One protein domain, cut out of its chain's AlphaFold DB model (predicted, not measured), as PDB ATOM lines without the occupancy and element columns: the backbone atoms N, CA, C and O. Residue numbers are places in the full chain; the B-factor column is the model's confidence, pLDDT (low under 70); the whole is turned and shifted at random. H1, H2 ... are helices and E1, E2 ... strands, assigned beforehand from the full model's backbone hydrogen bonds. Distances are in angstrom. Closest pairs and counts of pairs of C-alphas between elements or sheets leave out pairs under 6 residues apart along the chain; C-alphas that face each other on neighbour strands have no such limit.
ATOM      1  N   SER A 139     -10.904  22.005  24.311       80.44
ATOM      2  CA  SER A 139     -10.196  23.056  25.057       80.44
ATOM      3  C   SER A 139     -10.474  24.461  24.497       80.44
ATOM      4  O   SER A 139     -10.871  25.350  25.251       80.44
ATOM      5  N   ASN A 140     -10.458  24.650  23.171       84.06
ATOM      6  CA  ASN A 140     -10.901  25.902  22.545       84.06
ATOM      7  C   ASN A 140     -12.355  26.263  22.928       84.06
ATOM      8  O   ASN A 140     -12.672  27.435  23.149       84.06
ATOM      9  N   ARG A 141     -13.264  25.278  23.030       84.38
ATOM     10  CA  ARG A 141     -14.656  25.532  23.458       84.38
ATOM     11  C   ARG A 141     -14.724  26.038  24.888       84.38
ATOM     12  O   ARG A 141     -15.526  26.925  25.176       84.38
ATOM     13  N   GLU A 142     -13.937  25.456  25.780       88.00
ATOM     14  CA  GLU A 142     -13.889  25.854  27.184       88.00
ATOM     15  C   GLU A 142     -13.345  27.269  27.339       88.00
ATOM     16  O   GLU A 142     -13.974  28.074  28.022       88.00
ATOM     17  N   VAL A 143     -12.274  27.609  26.618       89.62
ATOM     18  CA  VAL A 143     -11.714  28.967  26.598       89.62
ATOM     19  C   VAL A 143     -12.735  29.979  26.087       89.62
ATOM     20  O   VAL A 143     -12.959  31.009  26.719       89.62
ATOM     21  N   ILE A 144     -13.438  29.675  24.990       89.69
ATOM     22  CA  ILE A 144     -14.504  30.547  24.470       89.69
ATOM     23  C   ILE A 144     -15.608  30.754  25.514       89.69
ATOM     24  O   ILE A 144     -16.078  31.879  25.695       89.69
ATOM     25  N   ARG A 145     -16.044  29.688  26.197       89.94
ATOM     26  CA  ARG A 145     -17.075  29.787  27.240       89.94
ATOM     27  C   ARG A 145     -16.589  30.633  28.414       89.94
ATOM     28  O   ARG A 145     -17.320  31.529  28.820       89.94
ATOM     29  N   TYR A 146     -15.367  30.397  28.887       92.62
ATOM     30  CA  TYR A 146     -14.752  31.165  29.966       92.62
ATOM     31  C   TYR A 146     -14.684  32.655  29.629       92.62
ATOM     32  O   TYR A 146     -15.133  33.496  30.401       92.62
ATOM     33  N   LEU A 147     -14.209  33.006  28.436       92.69
ATOM     34  CA  LEU A 147     -14.118  34.403  28.019       92.69
ATOM     35  C   LEU A 147     -15.498  35.055  27.907       92.69
ATOM     36  O   LEU A 147     -15.662  36.203  28.316       92.69
ATOM     37  N   ARG A 148     -16.512  34.324  27.424       91.56
ATOM     38  CA  ARG A 148     -17.895  34.820  27.385       91.56
ATOM     39  C   ARG A 148     -18.472  35.083  28.776       91.56
ATOM     40  O   ARG A 148     -19.237  36.031  28.917       91.56
ATOM     41  N   THR A 149     -18.125  34.271  29.775       91.19
ATOM     42  CA  THR A 149     -18.612  34.442  31.154       91.19
ATOM     43  C   THR A 149     -17.844  35.499  31.937       91.19
ATOM     44  O   THR A 149     -18.416  36.136  32.814       91.19
ATOM     45  N   THR A 150     -16.558  35.684  31.635       93.06
ATOM     46  CA  THR A 150     -15.645  36.482  32.469       93.06
ATOM     47  C   THR A 150     -15.399  37.889  31.916       93.06
ATOM     48  O   THR A 150     -14.948  38.766  32.649       93.06
ATOM     49  N   THR A 151     -15.717  38.142  30.643       92.44
ATOM     50  CA  THR A 151     -15.542  39.460  30.006       92.44
ATOM     51  C   THR A 151     -16.864  39.997  29.453       92.44
ATOM     52  O   THR A 151     -17.694  39.204  28.994       92.44
ATOM     53  N   PRO A 152     -17.084  41.323  29.442       91.31
ATOM     54  CA  PRO A 152     -18.268  41.920  28.831       91.31
ATOM     55  C   PRO A 152     -18.267  41.749  27.304       91.31
ATOM     56  O   PRO A 152     -17.233  41.510  26.682       91.31
ATOM     57  N   GLU A 153     -19.437  41.864  26.671       87.81
ATOM     58  CA  GLU A 153     -19.584  41.651  25.221       87.81
ATOM     59  C   GLU A 153     -18.821  42.667  24.362       87.81
ATOM     60  O   GLU A 153     -18.389  42.331  23.264       87.81
ATOM     61  N   ASN A 154     -18.614  43.882  24.864       85.56
ATOM     62  CA  ASN A 154     -17.860  44.943  24.196       85.56
ATOM     63  C   ASN A 154     -16.364  44.958  24.559       85.56
ATOM     64  O   ASN A 154     -15.679  45.917  24.208       85.56
ATOM     65  N   ALA A 155     -15.858  43.929  25.251       88.19
ATOM     66  CA  ALA A 155     -14.466  43.871  25.685       88.19
ATOM     67  C   ALA A 155     -13.479  43.905  24.509       88.19
ATOM     68  O   ALA A 155     -13.644  43.203  23.504       88.19
ATOM     69  N   ARG A 156     -12.407  44.673  24.689       85.44
ATOM     70  CA  ARG A 156     -11.194  44.699  23.872       85.44
ATOM     71  C   ARG A 156     -10.164  43.774  24.505       85.44
ATOM     72  O   ARG A 156      -9.694  44.038  25.606       85.44
ATOM     73  N   ILE A 157      -9.807  42.687  23.840       88.81
ATOM     74  CA  ILE A 157      -8.906  41.677  24.394       88.81
ATOM     75  C   ILE A 157      -7.660  41.598  23.518       88.81
ATOM     76  O   ILE A 157      -7.751  41.241  22.344       88.81
ATOM     77  N   LEU A 158      -6.496  41.915  24.079       87.31
ATOM     78  CA  LEU A 158      -5.210  41.615  23.458       87.31
ATOM     79  C   LEU A 158      -4.896  40.137  23.682       87.31
ATOM     80  O   LEU A 158      -4.791  39.698  24.822       87.31
ATOM     81  N   VAL A 159      -4.752  39.372  22.606       86.44
ATOM     82  CA  VAL A 159      -4.523  37.929  22.652       86.44
ATOM     83  C   VAL A 159      -3.087  37.600  22.262       86.44
ATOM     84  O   VAL A 159      -2.611  37.964  21.181       86.44
ATOM     85  N   VAL A 160      -2.420  36.855  23.136       84.81
ATOM     86  CA  VAL A 160      -1.108  36.239  22.943       84.81
ATOM     87  C   VAL A 160      -1.338  34.733  22.877       84.81
ATOM     88  O   VAL A 160      -1.799  34.142  23.852       84.81
ATOM     89  N   SER A 161      -1.122  34.127  21.711       78.25
ATOM     90  CA  SER A 161      -1.452  32.717  21.497       78.25
ATOM     91  C   SER A 161      -0.562  32.060  20.449       78.25
ATOM     92  O   SER A 161      -0.096  32.711  19.515       78.25
ATOM     93  N   ASP A 162      -0.367  30.754  20.605       68.38
ATOM     94  CA  ASP A 162       0.268  29.843  19.648       68.38
ATOM     95  C   ASP A 162      -0.685  29.339  18.544       68.38
ATOM     96  O   ASP A 162      -0.239  28.708  17.581       68.38
ATOM     97  N   GLN A 163      -1.995  29.592  18.663       62.47
ATOM     98  CA  GLN A 163      -3.026  28.981  17.821       62.47
ATOM     99  C   GLN A 163      -3.717  29.929  16.827       62.47
ATOM    100  O   GLN A 163      -3.604  31.155  16.844       62.47
ATOM    101  N   LYS A 164      -4.501  29.307  15.928       61.38
ATOM    102  CA  LYS A 164      -5.369  29.938  14.924       61.38
ATOM    103  C   LYS A 164      -6.477  30.772  15.589       61.38
ATOM    104  O   LYS A 164      -7.621  30.332  15.707       61.38
ATOM    105  N   LEU A 165      -6.155  32.022  15.915       68.00
ATOM    106  CA  LEU A 165      -7.045  33.078  16.437       68.00
ATOM    107  C   LEU A 165      -8.340  33.304  15.651       68.00
ATOM    108  O   LEU A 165      -9.276  33.939  16.145       68.00
ATOM    109  N   PHE A 166      -8.420  32.768  14.434       65.75
ATOM    110  CA  PHE A 166      -9.649  32.711  13.658       65.75
ATOM    111  C   PHE A 166     -10.832  32.166  14.480       65.75
ATOM    112  O   PHE A 166     -11.901  32.767  14.467       65.75
ATOM    113  N   PHE A 167     -10.654  31.091  15.259       71.31
ATOM    114  CA  PHE A 167     -11.767  30.504  16.021       71.31
ATOM    115  C   PHE A 167     -12.231  31.391  17.180       71.31
ATOM    116  O   PHE A 167     -13.435  31.566  17.376       71.31
ATOM    117  N   LEU A 168     -11.288  31.994  17.910       77.31
ATOM    118  CA  LEU A 168     -11.607  32.922  18.994       77.31
ATOM    119  C   LEU A 168     -12.328  34.159  18.449       77.31
ATOM    120  O   LEU A 168     -13.402  34.506  18.933       77.31
ATOM    121  N   SER A 169     -11.789  34.783  17.399       76.06
ATOM    122  CA  SER A 169     -12.377  35.991  16.798       76.06
ATOM    123  C   SER A 169     -13.758  35.746  16.190       76.06
ATOM    124  O   SER A 169     -14.610  36.634  16.209       76.06
ATOM    125  N   TYR A 170     -14.013  34.532  15.702       77.56
ATOM    126  CA  TYR A 170     -15.322  34.138  15.197       77.56
ATOM    127  C   TYR A 170     -16.362  33.982  16.313       77.56
ATOM    128  O   TYR A 170     -17.467  34.518  16.220       77.56
ATOM    129  N   HIS A 171     -16.013  33.261  17.383       79.88
ATOM    130  CA  HIS A 171     -16.955  32.900  18.442       79.88
ATOM    131  C   HIS A 171     -17.061  33.931  19.572       79.88
ATOM    132  O   HIS A 171     -18.014  33.873  20.345       79.88
ATOM    133  N   LEU A 172     -16.136  34.877  19.701       81.94
ATOM    134  CA  LEU A 172     -16.187  35.882  20.771       81.94
ATOM    135  C   LEU A 172     -16.882  37.184  20.378       81.94
ATOM    136  O   LEU A 172     -17.046  38.046  21.243       81.94
ATOM    137  N   ARG A 173     -17.366  37.306  19.134       77.19
ATOM    138  CA  ARG A 173     -18.190  38.446  18.709       77.19
ATOM    139  C   ARG A 173     -19.323  38.711  19.721       77.19
ATOM    140  O   ARG A 173     -19.932  37.745  20.186       77.19
ATOM    141  N   PRO A 174     -19.598  39.981  20.071       79.69
ATOM    142  CA  PRO A 174     -19.065  41.204  19.458       79.69
ATOM    143  C   PRO A 174     -17.721  41.713  20.026       79.69
ATOM    144  O   PRO A 174     -17.290  42.794  19.634       79.69
ATOM    145  N   ARG A 175     -17.027  40.950  20.886       82.44
ATOM    146  CA  ARG A 175     -15.737  41.353  21.482       82.44
ATOM    147  C   ARG A 175     -14.685  41.613  20.407       82.44
ATOM    148  O   ARG A 175     -14.617  40.900  19.402       82.44
ATOM    149  N   LEU A 176     -13.834  42.605  20.650       81.25
ATOM    150  CA  LEU A 176     -12.729  42.958  19.764       81.25
ATOM    151  C   LEU A 176     -11.468  42.236  20.226       81.25
ATOM    152  O   LEU A 176     -10.981  42.489  21.322       81.25
ATOM    153  N   LEU A 177     -10.936  41.346  19.391       81.62
ATOM    154  CA  LEU A 177      -9.675  40.662  19.664       81.62
ATOM    155  C   LEU A 177      -8.547  41.329  18.878       81.62
ATOM    156  O   LEU A 177      -8.595  41.385  17.650       81.62
ATOM    157  N   PHE A 178      -7.528  41.793  19.588       79.31
ATOM    158  CA  PHE A 178      -6.292  42.302  19.012       79.31
ATOM    159  C   PHE A 178      -5.231  41.220  19.104       79.31
ATOM    160  O   PHE A 178      -5.080  40.582  20.139       79.31
ATOM    161  N   HIS A 179      -4.474  41.017  18.036       75.31
ATOM    162  CA  HIS A 179      -3.305  40.156  18.068       75.31
ATOM    163  C   HIS A 179      -2.213  40.776  17.212       75.31
ATOM    164  O   HIS A 179      -2.463  41.156  16.066       75.31
ATOM    165  N   ARG A 180      -0.999  40.856  17.755       64.12
ATOM    166  CA  ARG A 180       0.186  41.098  16.944       64.12
ATOM    167  C   ARG A 180       0.847  39.774  16.626       64.12
ATOM    168  O   ARG A 180       1.410  39.126  17.503       64.12
ATOM    169  N   MET A 181       0.811  39.422  15.348       55.41
ATOM    170  CA  MET A 181       1.717  38.416  14.830       55.41
ATOM    171  C   MET A 181       3.141  38.968  14.895       55.41
ATOM    172  O   MET A 181       3.380  40.123  14.535       55.41
ATOM    173  N   HIS A 182       4.083  38.155  15.372       46.56
ATOM    174  CA  HIS A 182       5.500  38.505  15.331       46.56
ATOM    175  C   HIS A 182       5.905  38.801  13.867       46.56
ATOM    176  O   HIS A 182       5.389  38.139  12.968       46.56
ATOM    177  N   PRO A 183       6.820  39.744  13.573       45.03
ATOM    178  CA  PRO A 183       7.228  40.049  12.194       45.03
ATOM    179  C   PRO A 183       7.792  38.843  11.427       45.03
ATOM    180  O   PRO A 183       7.751  38.812  10.203       45.03
ATOM    181  N   SER A 184       8.305  37.840  12.147       40.81
ATOM    182  CA  SER A 184       8.743  36.557  11.584       40.81
ATOM    183  C   SER A 184       7.671  35.461  11.616       40.81
ATOM    184  O   SER A 184       7.975  34.319  11.304       40.81
ATOM    185  N   ALA A 185       6.444  35.744  12.052       41.16
ATOM    186  CA  ALA A 185       5.331  34.805  11.992       41.16
ATOM    187  C   ALA A 185       4.735  34.852  10.581       41.16
ATOM    188  O   ALA A 185       3.653  35.387  10.335       41.16
ATOM    189  N   GLU A 186       5.487  34.316   9.623       36.59
ATOM    190  CA  GLU A 186       4.942  33.983   8.317       36.59
ATOM    191  C   GLU A 186       3.824  32.947   8.530       36.59
ATOM    192  O   GLU A 186       3.948  32.054   9.371       36.59
ATOM    193  N   HIS A 187       2.716  33.062   7.797       42.28
ATOM    194  CA  HIS A 187       1.614  32.091   7.755       42.28
ATOM    195  C   HIS A 187       2.062  30.726   7.186       42.28
ATOM    196  O   HIS A 187       1.525  30.227   6.197       42.28
ATOM    197  N   LEU A 188       3.070  30.098   7.778       36.50
ATOM    198  CA  LEU A 188       3.609  28.836   7.324       36.50
ATOM    199  C   LEU A 188       2.868  27.711   8.032       36.50
ATOM    200  O   LEU A 188       3.087  27.415   9.205       36.50
ATOM    201  N   ARG A 196      10.269  25.956  13.701       46.84
ATOM    202  CA  ARG A 196       9.059  26.777  13.785       46.84
ATOM    203  C   ARG A 196       9.454  28.157  14.304       46.84
ATOM    204  O   ARG A 196       9.947  28.273  15.422       46.84
ATOM    205  N   GLN A 197       9.260  29.186  13.482       42.69
ATOM    206  CA  GLN A 197       9.362  30.569  13.932       42.69
ATOM    207  C   GLN A 197       8.215  30.798  14.913       42.69
ATOM    208  O   GLN A 197       7.044  30.767  14.537       42.69
ATOM    209  N   LEU A 198       8.567  30.909  16.190       46.03
ATOM    210  CA  LEU A 198       7.622  31.095  17.278       46.03
ATOM    211  C   LEU A 198       6.903  32.439  17.084       46.03
ATOM    212  O   LEU A 198       7.539  33.478  16.898       46.03
ATOM    213  N   ALA A 199       5.569  32.405  17.113       52.09
ATOM    214  CA  ALA A 199       4.760  33.571  17.444       52.09
ATOM    215  C   ALA A 199       5.210  34.112  18.815       52.09
ATOM    216  O   ALA A 199       5.815  33.368  19.586       52.09
ATOM    217  N   ALA A 200       4.937  35.384  19.123       51.81
ATOM    218  CA  ALA A 200       5.222  35.945  20.445       51.81
ATOM    219  C   ALA A 200       4.678  34.998  21.533       51.81
ATOM    220  O   ALA A 200       3.468  34.779  21.619       51.81
ATOM    221  N   TYR A 201       5.585  34.378  22.287       59.84
ATOM    222  CA  TYR A 201       5.277  33.291  23.216       59.84
ATOM    223  C   TYR A 201       4.885  33.844  24.585       59.84
ATOM    224  O   TYR A 201       4.244  33.178  25.392       59.84
ATOM    225  N   ARG A 202       5.267  35.088  24.865       67.12
ATOM    226  CA  ARG A 202       4.967  35.782  26.109       67.12
ATOM    227  C   ARG A 202       4.553  37.211  25.826       67.12
ATOM    228  O   ARG A 202       4.933  37.810  24.823       67.12
ATOM    229  N   LEU A 203       3.821  37.788  26.773       73.94
ATOM    230  CA  LEU A 203       3.493  39.211  26.757       73.94
ATOM    231  C   LEU A 203       4.754  40.091  26.661       73.94
ATOM    232  O   LEU A 203       4.724  41.121  25.997       73.94
ATOM    233  N   SER A 204       5.864  39.653  27.269       75.31
ATOM    234  CA  SER A 204       7.174  40.316  27.216       75.31
ATOM    235  C   SER A 204       7.790  40.385  25.821       75.31
ATOM    236  O   SER A 204       8.664  41.213  25.586       75.31
ATOM    237  N   ASP A 205       7.359  39.513  24.909       71.38
ATOM    238  CA  ASP A 205       7.879  39.462  23.543       71.38
ATOM    239  C   ASP A 205       7.159  40.475  22.640       71.38
ATOM    240  O   ASP A 205       7.553  40.685  21.490       71.38
ATOM    241  N   LEU A 206       6.079  41.092  23.138       73.62
ATOM    242  CA  LEU A 206       5.329  42.086  22.391       73.62
ATOM    243  C   LEU A 206       6.001  43.464  22.484       73.62
ATOM    244  O   LEU A 206       6.391  43.902  23.568       73.62
ATOM    245  N   PRO A 207       6.093  44.189  21.358       74.31
ATOM    246  CA  PRO A 207       6.594  45.556  21.347       74.31
ATOM    247  C   PRO A 207       5.660  46.505  22.116       74.31
ATOM    248  O   PRO A 207       4.456  46.271  22.222       74.31
ATOM    249  N   SER A 208       6.207  47.610  22.629       77.19
ATOM    250  CA  SER A 208       5.485  48.563  23.488       77.19
ATOM    251  C   SER A 208       4.296  49.262  22.814       77.19
ATOM    252  O   SER A 208       3.417  49.768  23.499       77.19
ATOM    253  N   ASP A 209       4.246  49.293  21.486       77.38
ATOM    254  CA  ASP A 209       3.142  49.862  20.700       77.38
ATOM    255  C   ASP A 209       1.902  48.948  20.645       77.38
ATOM    256  O   ASP A 209       0.831  49.361  20.205       77.38
ATOM    257  N   VAL A 210       1.996  47.706  21.140       75.81
ATOM    258  CA  VAL A 210       0.836  46.813  21.279       75.81
ATOM    259  C   VAL A 210      -0.243  47.410  22.190       75.81
ATOM    260  O   VAL A 210      -1.422  47.092  22.045       75.81
ATOM    261  N   TRP A 211       0.139  48.305  23.100       81.38
ATOM    262  CA  TRP A 211      -0.759  48.941  24.061       81.38
ATOM    263  C   TRP A 211      -1.603  50.073  23.461       81.38
ATOM    264  O   TRP A 211      -2.645  50.408  24.026       81.38
ATOM    265  N   ASP A 212      -1.248  50.589  22.279       78.12
ATOM    266  CA  ASP A 212      -2.026  51.617  21.566       78.12
ATOM    267  C   ASP A 212      -3.423  51.109  21.168       78.12
ATOM    268  O   ASP A 212      -4.356  51.879  20.928       78.12
ATOM    269  N   CYS A 213      -3.607  49.783  21.143       75.25
ATOM    270  CA  CYS A 213      -4.914  49.175  20.940       75.25
ATOM    271  C   CYS A 213      -5.830  49.247  22.171       75.25
ATOM    272  O   CYS A 213      -6.933  48.709  22.092       75.25
ATOM    273  N   HIS A 214      -5.410  49.901  23.263       83.69
ATOM    274  CA  HIS A 214      -6.164  50.104  24.506       83.69
ATOM    275  C   HIS A 214      -6.998  48.872  24.905       83.69
ATOM    276  O   HIS A 214      -8.233  48.933  24.863       83.69
ATOM    277  N   PRO A 215      -6.352  47.727  25.196       85.69
ATOM    278  CA  PRO A 215      -7.073  46.524  25.577       85.69
ATOM    279  C   PRO A 215      -7.708  46.702  26.961       85.69
ATOM    280  O   PRO A 215      -7.100  47.291  27.844       85.69
ATOM    281  N   ASP A 216      -8.904  46.155  27.165       90.00
ATOM    282  CA  ASP A 216      -9.527  46.010  28.487       90.00
ATOM    283  C   ASP A 216      -8.969  44.773  29.213       90.00
ATOM    284  O   ASP A 216      -8.887  44.726  30.440       90.00
ATOM    285  N   TYR A 217      -8.567  43.755  28.442       91.94
ATOM    286  CA  TYR A 217      -8.009  42.502  28.944       91.94
ATOM    287  C   TYR A 217      -6.818  42.044  28.105       91.94
ATOM    288  O   TYR A 217      -6.775  42.245  26.893       91.94
ATOM    289  N   VAL A 218      -5.889  41.344  28.746       91.19
ATOM    290  CA  VAL A 218      -4.821  40.586  28.094       91.19
ATOM    291  C   VAL A 218      -5.085  39.104  28.324       91.19
ATOM    292  O   VAL A 218      -5.213  38.669  29.467       91.19
ATOM    293  N   LEU A 219      -5.174  38.344  27.239       90.88
ATOM    294  CA  LEU A 219      -5.333  36.898  27.240       90.88
ATOM    295  C   LEU A 219      -4.040  36.246  26.760       90.88
ATOM    296  O   LEU A 219      -3.635  36.447  25.619       90.88
ATOM    297  N   GLU A 220      -3.444  35.415  27.602       88.94
ATOM    298  CA  GLU A 220      -2.421  34.455  27.203       88.94
ATOM    299  C   GLU A 220      -3.060  33.076  27.062       88.94
ATOM    300  O   GLU A 220      -3.673  32.585  28.010       88.94
ATOM    301  N   TYR A 221      -2.948  32.471  25.881       87.56
ATOM    302  CA  TYR A 221      -3.582  31.195  25.566       87.56
ATOM    303  C   TYR A 221      -2.672  30.288  24.736       87.56
ATOM    304  O   TYR A 221      -2.445  30.559  23.556       87.56
ATOM    305  N   PHE A 222      -2.205  29.196  25.346       84.75
ATOM    306  CA  PHE A 222      -1.269  28.250  24.734       84.75
ATOM    307  C   PHE A 222      -1.740  26.797  24.872       84.75
ATOM    308  O   PHE A 222      -2.167  26.374  25.952       84.75
ATOM    309  N   GLU A 223      -1.630  26.020  23.793       78.38
ATOM    310  CA  GLU A 223      -2.022  24.611  23.714       78.38
ATOM    311  C   GLU A 223      -0.942  23.732  23.068       78.38
ATOM    312  O   GLU A 223      -0.510  23.950  21.940       78.38
ATOM    313  N   GLY A 224      -0.638  22.605  23.709       75.50
ATOM    314  CA  GLY A 224       0.283  21.597  23.182       75.50
ATOM    315  C   GLY A 224       1.532  21.464  24.041       75.50
ATOM    316  O   GLY A 224       1.978  22.417  24.671       75.50
ATOM    317  N   ALA A 225       2.098  20.258  24.079       70.56
ATOM    318  CA  ALA A 225       3.184  19.920  25.002       70.56
ATOM    319  C   ALA A 225       4.428  20.817  24.849       70.56
ATOM    320  O   ALA A 225       5.128  21.045  25.829       70.56
ATOM    321  N   ASP A 226       4.663  21.350  23.648       70.25
ATOM    322  CA  ASP A 226       5.801  22.226  23.351       70.25
ATOM    323  C   ASP A 226       5.617  23.665  23.878       70.25
ATOM    324  O   ASP A 226       6.594  24.404  23.975       70.25
ATOM    325  N   TYR A 227       4.382  24.070  24.204       72.81
ATOM    326  CA  TYR A 227       4.009  25.460  24.519       72.81
ATOM    327  C   TYR A 227       3.346  25.628  25.894       72.81
ATOM    328  O   TYR A 227       3.139  26.741  26.372       72.81
ATOM    329  N   VAL A 228       2.967  24.524  26.535       78.19
ATOM    330  CA  VAL A 228       2.305  24.541  27.839       78.19
ATOM    331  C   VAL A 228       3.362  24.469  28.930       78.19
ATOM    332  O   VAL A 228       3.917  23.410  29.214       78.19
ATOM    333  N   GLU A 229       3.629  25.605  29.575       82.75
ATOM    334  CA  GLU A 229       4.480  25.657  30.764       82.75
ATOM    335  C   GLU A 229       3.711  25.115  31.980       82.75
ATOM    336  O   GLU A 229       2.763  25.769  32.427       82.75
ATOM    337  N   PRO A 230       4.111  23.974  32.584       81.31
ATOM    338  CA  PRO A 230       3.329  23.333  33.649       81.31
ATOM    339  C   PRO A 230       3.059  24.242  34.852       81.31
ATOM    340  O   PRO A 230       2.023  24.141  35.498       81.31
ATOM    341  N   GLN A 231       3.986  25.159  35.134       85.94
ATOM    342  CA  GLN A 231       3.902  26.113  36.242       85.94
ATOM    343  C   GLN A 231       2.839  27.198  36.008       85.94
ATOM    344  O   GLN A 231       2.311  27.758  36.965       85.94
ATOM    345  N   ARG A 232       2.517  27.492  34.743       86.56
ATOM    346  CA  ARG A 232       1.599  28.566  34.345       86.56
ATOM    347  C   ARG A 232       0.165  28.098  34.146       86.56
ATOM    348  O   ARG A 232      -0.756  28.906  34.182       86.56
ATOM    349  N   VAL A 233      -0.043  26.792  33.981       88.31
ATOM    350  CA  VAL A 233      -1.378  26.190  33.823       88.31
ATOM    351  C   VAL A 233      -2.311  26.581  34.971       88.31
ATOM    352  O   VAL A 233      -3.500  26.796  34.757       88.31
ATOM    353  N   THR A 234      -1.768  26.714  36.182       90.88
ATOM    354  CA  THR A 234      -2.516  27.072  37.393       90.88
ATOM    355  C   THR A 234      -2.396  28.545  37.791       90.88
ATOM    356  O   THR A 234      -2.773  28.893  38.907       90.88
ATOM    357  N   GLU A 235      -1.852  29.404  36.924       92.25
ATOM    358  CA  GLU A 235      -1.603  30.821  37.226       92.25
ATOM    359  C   GLU A 235      -2.914  31.609  37.404       92.25
ATOM    360  O   GLU A 235      -3.061  32.375  38.358       92.25
ATOM    361  N   ASP A 236      -3.900  31.387  36.531       93.38
ATOM    362  CA  ASP A 236      -5.207  32.045  36.608       93.38
ATOM    363  C   ASP A 236      -6.198  31.225  37.448       93.38
ATOM    364  O   ASP A 236      -6.836  30.274  36.990       93.38
ATOM    365  N   SER A 237      -6.360  31.627  38.710       93.19
ATOM    366  CA  SER A 237      -7.307  30.996  39.637       93.19
ATOM    367  C   SER A 237      -8.770  31.032  39.166       93.19
ATOM    368  O   SER A 237      -9.531  30.115  39.490       93.19
ATOM    369  N   ALA A 238      -9.179  32.050  38.400       93.88
ATOM    370  CA  ALA A 238     -10.544  32.162  37.896       93.88
ATOM    371  C   ALA A 238     -10.787  31.161  36.762       93.88
ATOM    372  O   ALA A 238     -11.833  30.506  36.752       93.88
ATOM    373  N   TRP A 239      -9.799  30.977  35.884       94.50
ATOM    374  CA  TRP A 239      -9.804  29.921  34.873       94.50
ATOM    375  C   TRP A 239      -9.837  28.528  35.508       94.50
ATOM    376  O   TRP A 239     -10.696  27.718  35.164       94.50
ATOM    377  N   ILE A 240      -8.968  28.259  36.489       94.38
ATOM    378  CA  ILE A 240      -8.934  26.962  37.182       94.38
ATOM    379  C   ILE A 240     -10.271  26.650  37.850       94.38
ATOM    380  O   ILE A 240     -10.775  25.531  37.735       94.38
ATOM    381  N   ARG A 241     -10.875  27.632  38.526       94.19
ATOM    382  CA  ARG A 241     -12.197  27.464  39.134       94.19
ATOM    383  C   ARG A 241     -13.252  27.138  38.077       94.19
ATOM    384  O   ARG A 241     -13.961  26.148  38.232       94.19
ATOM    385  N   PHE A 242     -13.304  27.912  36.992       94.44
ATOM    386  CA  PHE A 242     -14.229  27.676  35.882       94.44
ATOM    387  C   PHE A 242     -14.072  26.266  35.289       94.44
ATOM    388  O   PHE A 242     -15.061  25.557  35.090       94.44
ATOM    389  N   TYR A 243     -12.834  25.831  35.045       92.94
ATOM    390  CA  TYR A 243     -12.530  24.517  34.482       92.94
ATOM    391  C   TYR A 243     -12.999  23.374  35.393       92.94
ATOM    392  O   TYR A 243     -13.662  22.440  34.938       92.94
ATOM    393  N   ARG A 244     -12.707  23.456  36.695       93.69
ATOM    394  CA  ARG A 244     -13.084  22.428  37.681       93.69
ATOM    395  C   ARG A 244     -14.592  22.344  37.886       93.69
ATOM    396  O   ARG A 244     -15.145  21.250  37.925       93.69
ATOM    397  N   GLU A 245     -15.272  23.488  37.954       91.62
ATOM    398  CA  GLU A 245     -16.737  23.541  38.018       91.62
ATOM    399  C   GLU A 245     -17.376  22.896  36.783       91.62
ATOM    400  O   GLU A 245     -18.398  22.217  36.886       91.62
ATOM    401  N   ARG A 246     -16.765  23.074  35.605       88.88
ATOM    402  CA  ARG A 246     -17.307  22.542  34.355       88.88
ATOM    403  C   ARG A 246     -17.075  21.046  34.181       88.88
ATOM    404  O   ARG A 246     -17.971  20.360  33.690       88.88
ATOM    405  N   THR A 247     -15.891  20.571  34.550       87.38
ATOM    406  CA  THR A 247     -15.497  19.158  34.441       87.38
ATOM    407  C   THR A 247     -16.033  18.310  35.594       87.38
ATOM    408  O   THR A 247     -16.157  17.098  35.448       87.38
ATOM    409  N   GLY A 248     -16.392  18.935  36.721       89.81
ATOM    410  CA  GLY A 248     -16.812  18.237  37.935       89.81
ATOM    411  C   GLY A 248     -15.653  17.585  38.694       89.81
ATOM    412  O   GLY A 248     -15.904  16.806  39.610       89.81
ATOM    413  N   ASP A 249     -14.404  17.896  38.330       90.56
ATOM    414  CA  ASP A 249     -13.193  17.390  38.978       90.56
ATOM    415  C   ASP A 249     -12.520  18.500  39.811       90.56
ATOM    416  O   ASP A 249     -11.876  19.391  39.250       90.56
ATOM    417  N   PRO A 250     -12.609  18.459  41.156       88.75
ATOM    418  CA  PRO A 250     -11.970  19.442  42.033       88.75
ATOM    419  C   PRO A 250     -10.436  19.454  41.959       88.75
ATOM    420  O   PRO A 250      -9.821  20.459  42.324       88.75
ATOM    421  N   ALA A 251      -9.816  18.356  41.516       90.69
ATOM    422  CA  ALA A 251      -8.373  18.234  41.334       90.69
ATOM    423  C   ALA A 251      -7.949  18.423  39.868       90.69
ATOM    424  O   ALA A 251      -6.755  18.375  39.572       90.69
ATOM    425  N   GLY A 252      -8.903  18.694  38.972       87.69
ATOM    426  CA  GLY A 252      -8.663  18.837  37.544       87.69
ATOM    427  C   GLY A 252      -7.638  19.928  37.242       87.69
ATOM    428  O   GLY A 252      -7.705  21.041  37.786       87.69
ATOM    429  N   ILE A 253      -6.691  19.592  36.366       89.00
ATOM    430  CA  ILE A 253      -5.677  20.496  35.823       89.00
ATOM    431  C   ILE A 253      -5.920  20.601  34.307       89.00
ATOM    432  O   ILE A 253      -5.957  19.561  33.643       89.00
ATOM    433  N   PRO A 254      -6.115  21.812  33.755       88.88
ATOM    434  CA  PRO A 254      -6.263  22.010  32.316       88.88
ATOM    435  C   PRO A 254      -5.037  21.531  31.533       88.88
ATOM    436  O   PRO A 254      -3.911  21.569  32.022       88.88
ATOM    437  N   SER A 255      -5.236  21.138  30.278       88.12
ATOM    438  CA  SER A 255      -4.138  20.802  29.359       88.12
ATOM    439  C   SER A 255      -3.529  22.020  28.656       88.12
ATOM    440  O   SER A 255      -2.607  21.857  27.859       88.12
ATOM    441  N   SER A 256      -4.049  23.219  28.919       87.69
ATOM    442  CA  SER A 256      -3.678  24.473  28.269       87.69
ATOM    443  C   SER A 256      -3.371  25.567  29.288       87.69
ATOM    444  O   SER A 256      -3.913  25.583  30.398       87.69
ATOM    445  N   VAL A 257      -2.487  26.492  28.909       89.00
ATOM    446  CA  VAL A 257      -2.257  27.723  29.672       89.00
ATOM    447  C   VAL A 257      -3.309  28.724  29.230       89.00
ATOM    448  O   VAL A 257      -3.379  29.057  28.050       89.00
ATOM    449  N   VAL A 258      -4.116  29.201  30.171       91.81
ATOM    450  CA  VAL A 258      -5.088  30.273  29.949       91.81
ATOM    451  C   VAL A 258      -4.911  31.256  31.088       91.81
ATOM    452  O   VAL A 258      -5.177  30.918  32.240       91.81
ATOM    453  N   VAL A 259      -4.435  32.456  30.770       91.94
ATOM    454  CA  VAL A 259      -4.264  33.527  31.752       91.94
ATOM    455  C   VAL A 259      -4.939  34.782  31.241       91.94
ATOM    456  O   VAL A 259      -4.489  35.392  30.272       91.94
ATOM    457  N   LEU A 260      -6.034  35.165  31.895       93.25
ATOM    458  CA  LEU A 260      -6.773  36.377  31.582       93.25
ATOM    459  C   LEU A 260      -6.485  37.439  32.643       93.25
ATOM    460  O   LEU A 260      -6.813  37.268  33.815       93.25
ATOM    461  N   ARG A 261      -5.908  38.570  32.234       92.00
ATOM    462  CA  ARG A 261      -5.624  39.696  33.136       92.00
ATOM    463  C   ARG A 261      -6.404  40.935  32.706       92.00
ATOM    464  O   ARG A 261      -6.354  41.277  31.525       92.00
ATOM    465  N   PRO A 262      -7.102  41.631  33.620       91.38
ATOM    466  CA  PRO A 262      -7.627  42.955  33.320       91.38
ATOM    467  C   PRO A 262      -6.453  43.910  33.088       91.38
ATOM    468  O   PRO A 262      -5.511  43.957  33.881       91.38
ATOM    469  N   HIS A 263      -6.497  44.664  31.994       83.19
ATOM    470  CA  HIS A 263      -5.526  45.715  31.744       83.19
ATOM    471  C   HIS A 263      -6.012  46.978  32.455       83.19
ATOM    472  O   HIS A 263      -6.949  47.645  32.020       83.19
TER     473      HIS A 263
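This is residues 139 to 188 and 196 to 263 of the 270 residues of an uncharacterized protein of Planctomycetes bacterium (UniProt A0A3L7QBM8). A twisted sheet of four strands stands at the core, with helices H1 and H2 packed over one face in two layers, a sheet and helices on one of its faces. H4 only grazes the sheet at edge strand E4, while H3 grazes it at E1 and E2. The printed part has 118 residues, with four named helices and four named strands in the order H1 E1 H2 E2 H3 E3 H4 E4; the class is mixed, helices and strands, and 58 residues are in named elements, under half. The mixed sheet runs E2 E1 E3 E4, with E2, E1 and E3 parallel and E4 antiparallel to E3. The whole is compact, with a radius of gyration of the C-alphas of 14.0 A, and its C-alphas span 41 by 33 by 23 A.

In the sheet, strand E3, residues 217 to 223, is antiparallel to edge strand E4, residues 256 to 262, at 176 degrees; N 218 and O 261 are 2.8 A apart, within hydrogen-bond range. On its other side E3 is parallel to E1, residues 156 to 161, at 25 degrees, with N 160 and O 219 at 2.8 A. Edge strand E2, residues 176 to 178, is parallel to E1 at 41 degrees, with N 157 and O 176 at 2.8 A. The sheet is twisted, its C-alphas up to 4.1 A off the best plane. H1, residues 139 to 150, is on the sheet at a height of 9.6 A, over E3 and E4; it runs along the strands, at 14 degrees to E3 on the local plane. H2, residues 166 to 171, is on the sheet too, and E1, H2 and E2 make a strand-helix-strand unit, two parallel neighbour strands with a helix between, with a right-handed crossover. H1 and H2 only just touch, with 3 pairs of C-alphas within 8 A; the closest C-alphas are those of Ile 144 and Leu 168, 6.6 A apart. H4, residues 237 to 247, only grazes the sheet with residues 237 to 240; its closest C-alphas with E4 are those of Trp 239 and Val 258, 6.8 A apart. H1 and H4 only just touch, with 3 pairs within 8 A, at a steep tilt of 60 degrees, opposite ways; the C-alphas of Tyr 146 and Phe 242, the closest, are 6.9 A apart. H3, residues 208 to 213, only grazes the sheet with residues 210 to 213 and is apart from H1, H2 and H4. In H1, H2 and H4 every O i to N i+4 pair is within hydrogen-bond range; in H3 it is 0 of 2, beside 1 of 3 O i to N i+3 pairs.

E3 and E4 are each 19.6 A long from first to last C-alpha, E1 15.6 A, H1 16.3 A and H4 15.3 A. H1 begins at C-alpha 139, (-10.196, 23.056, 25.057), and E4 ends at C-alpha 262, (-7.627, 42.955, 33.320).

The C-alphas farthest apart are those of Pro 183 and Gly 248, 41.4 A. Residues 189 to 195 are not printed, and C-alphas 188 and 196 are 8.7 A apart across this cut, in the link E2 to H3. The link E3 to H4, 13 residues, is long. Confidence is low, with pLDDT under 70, at residues 162 to 166, 180 to 188 and 196 to 202.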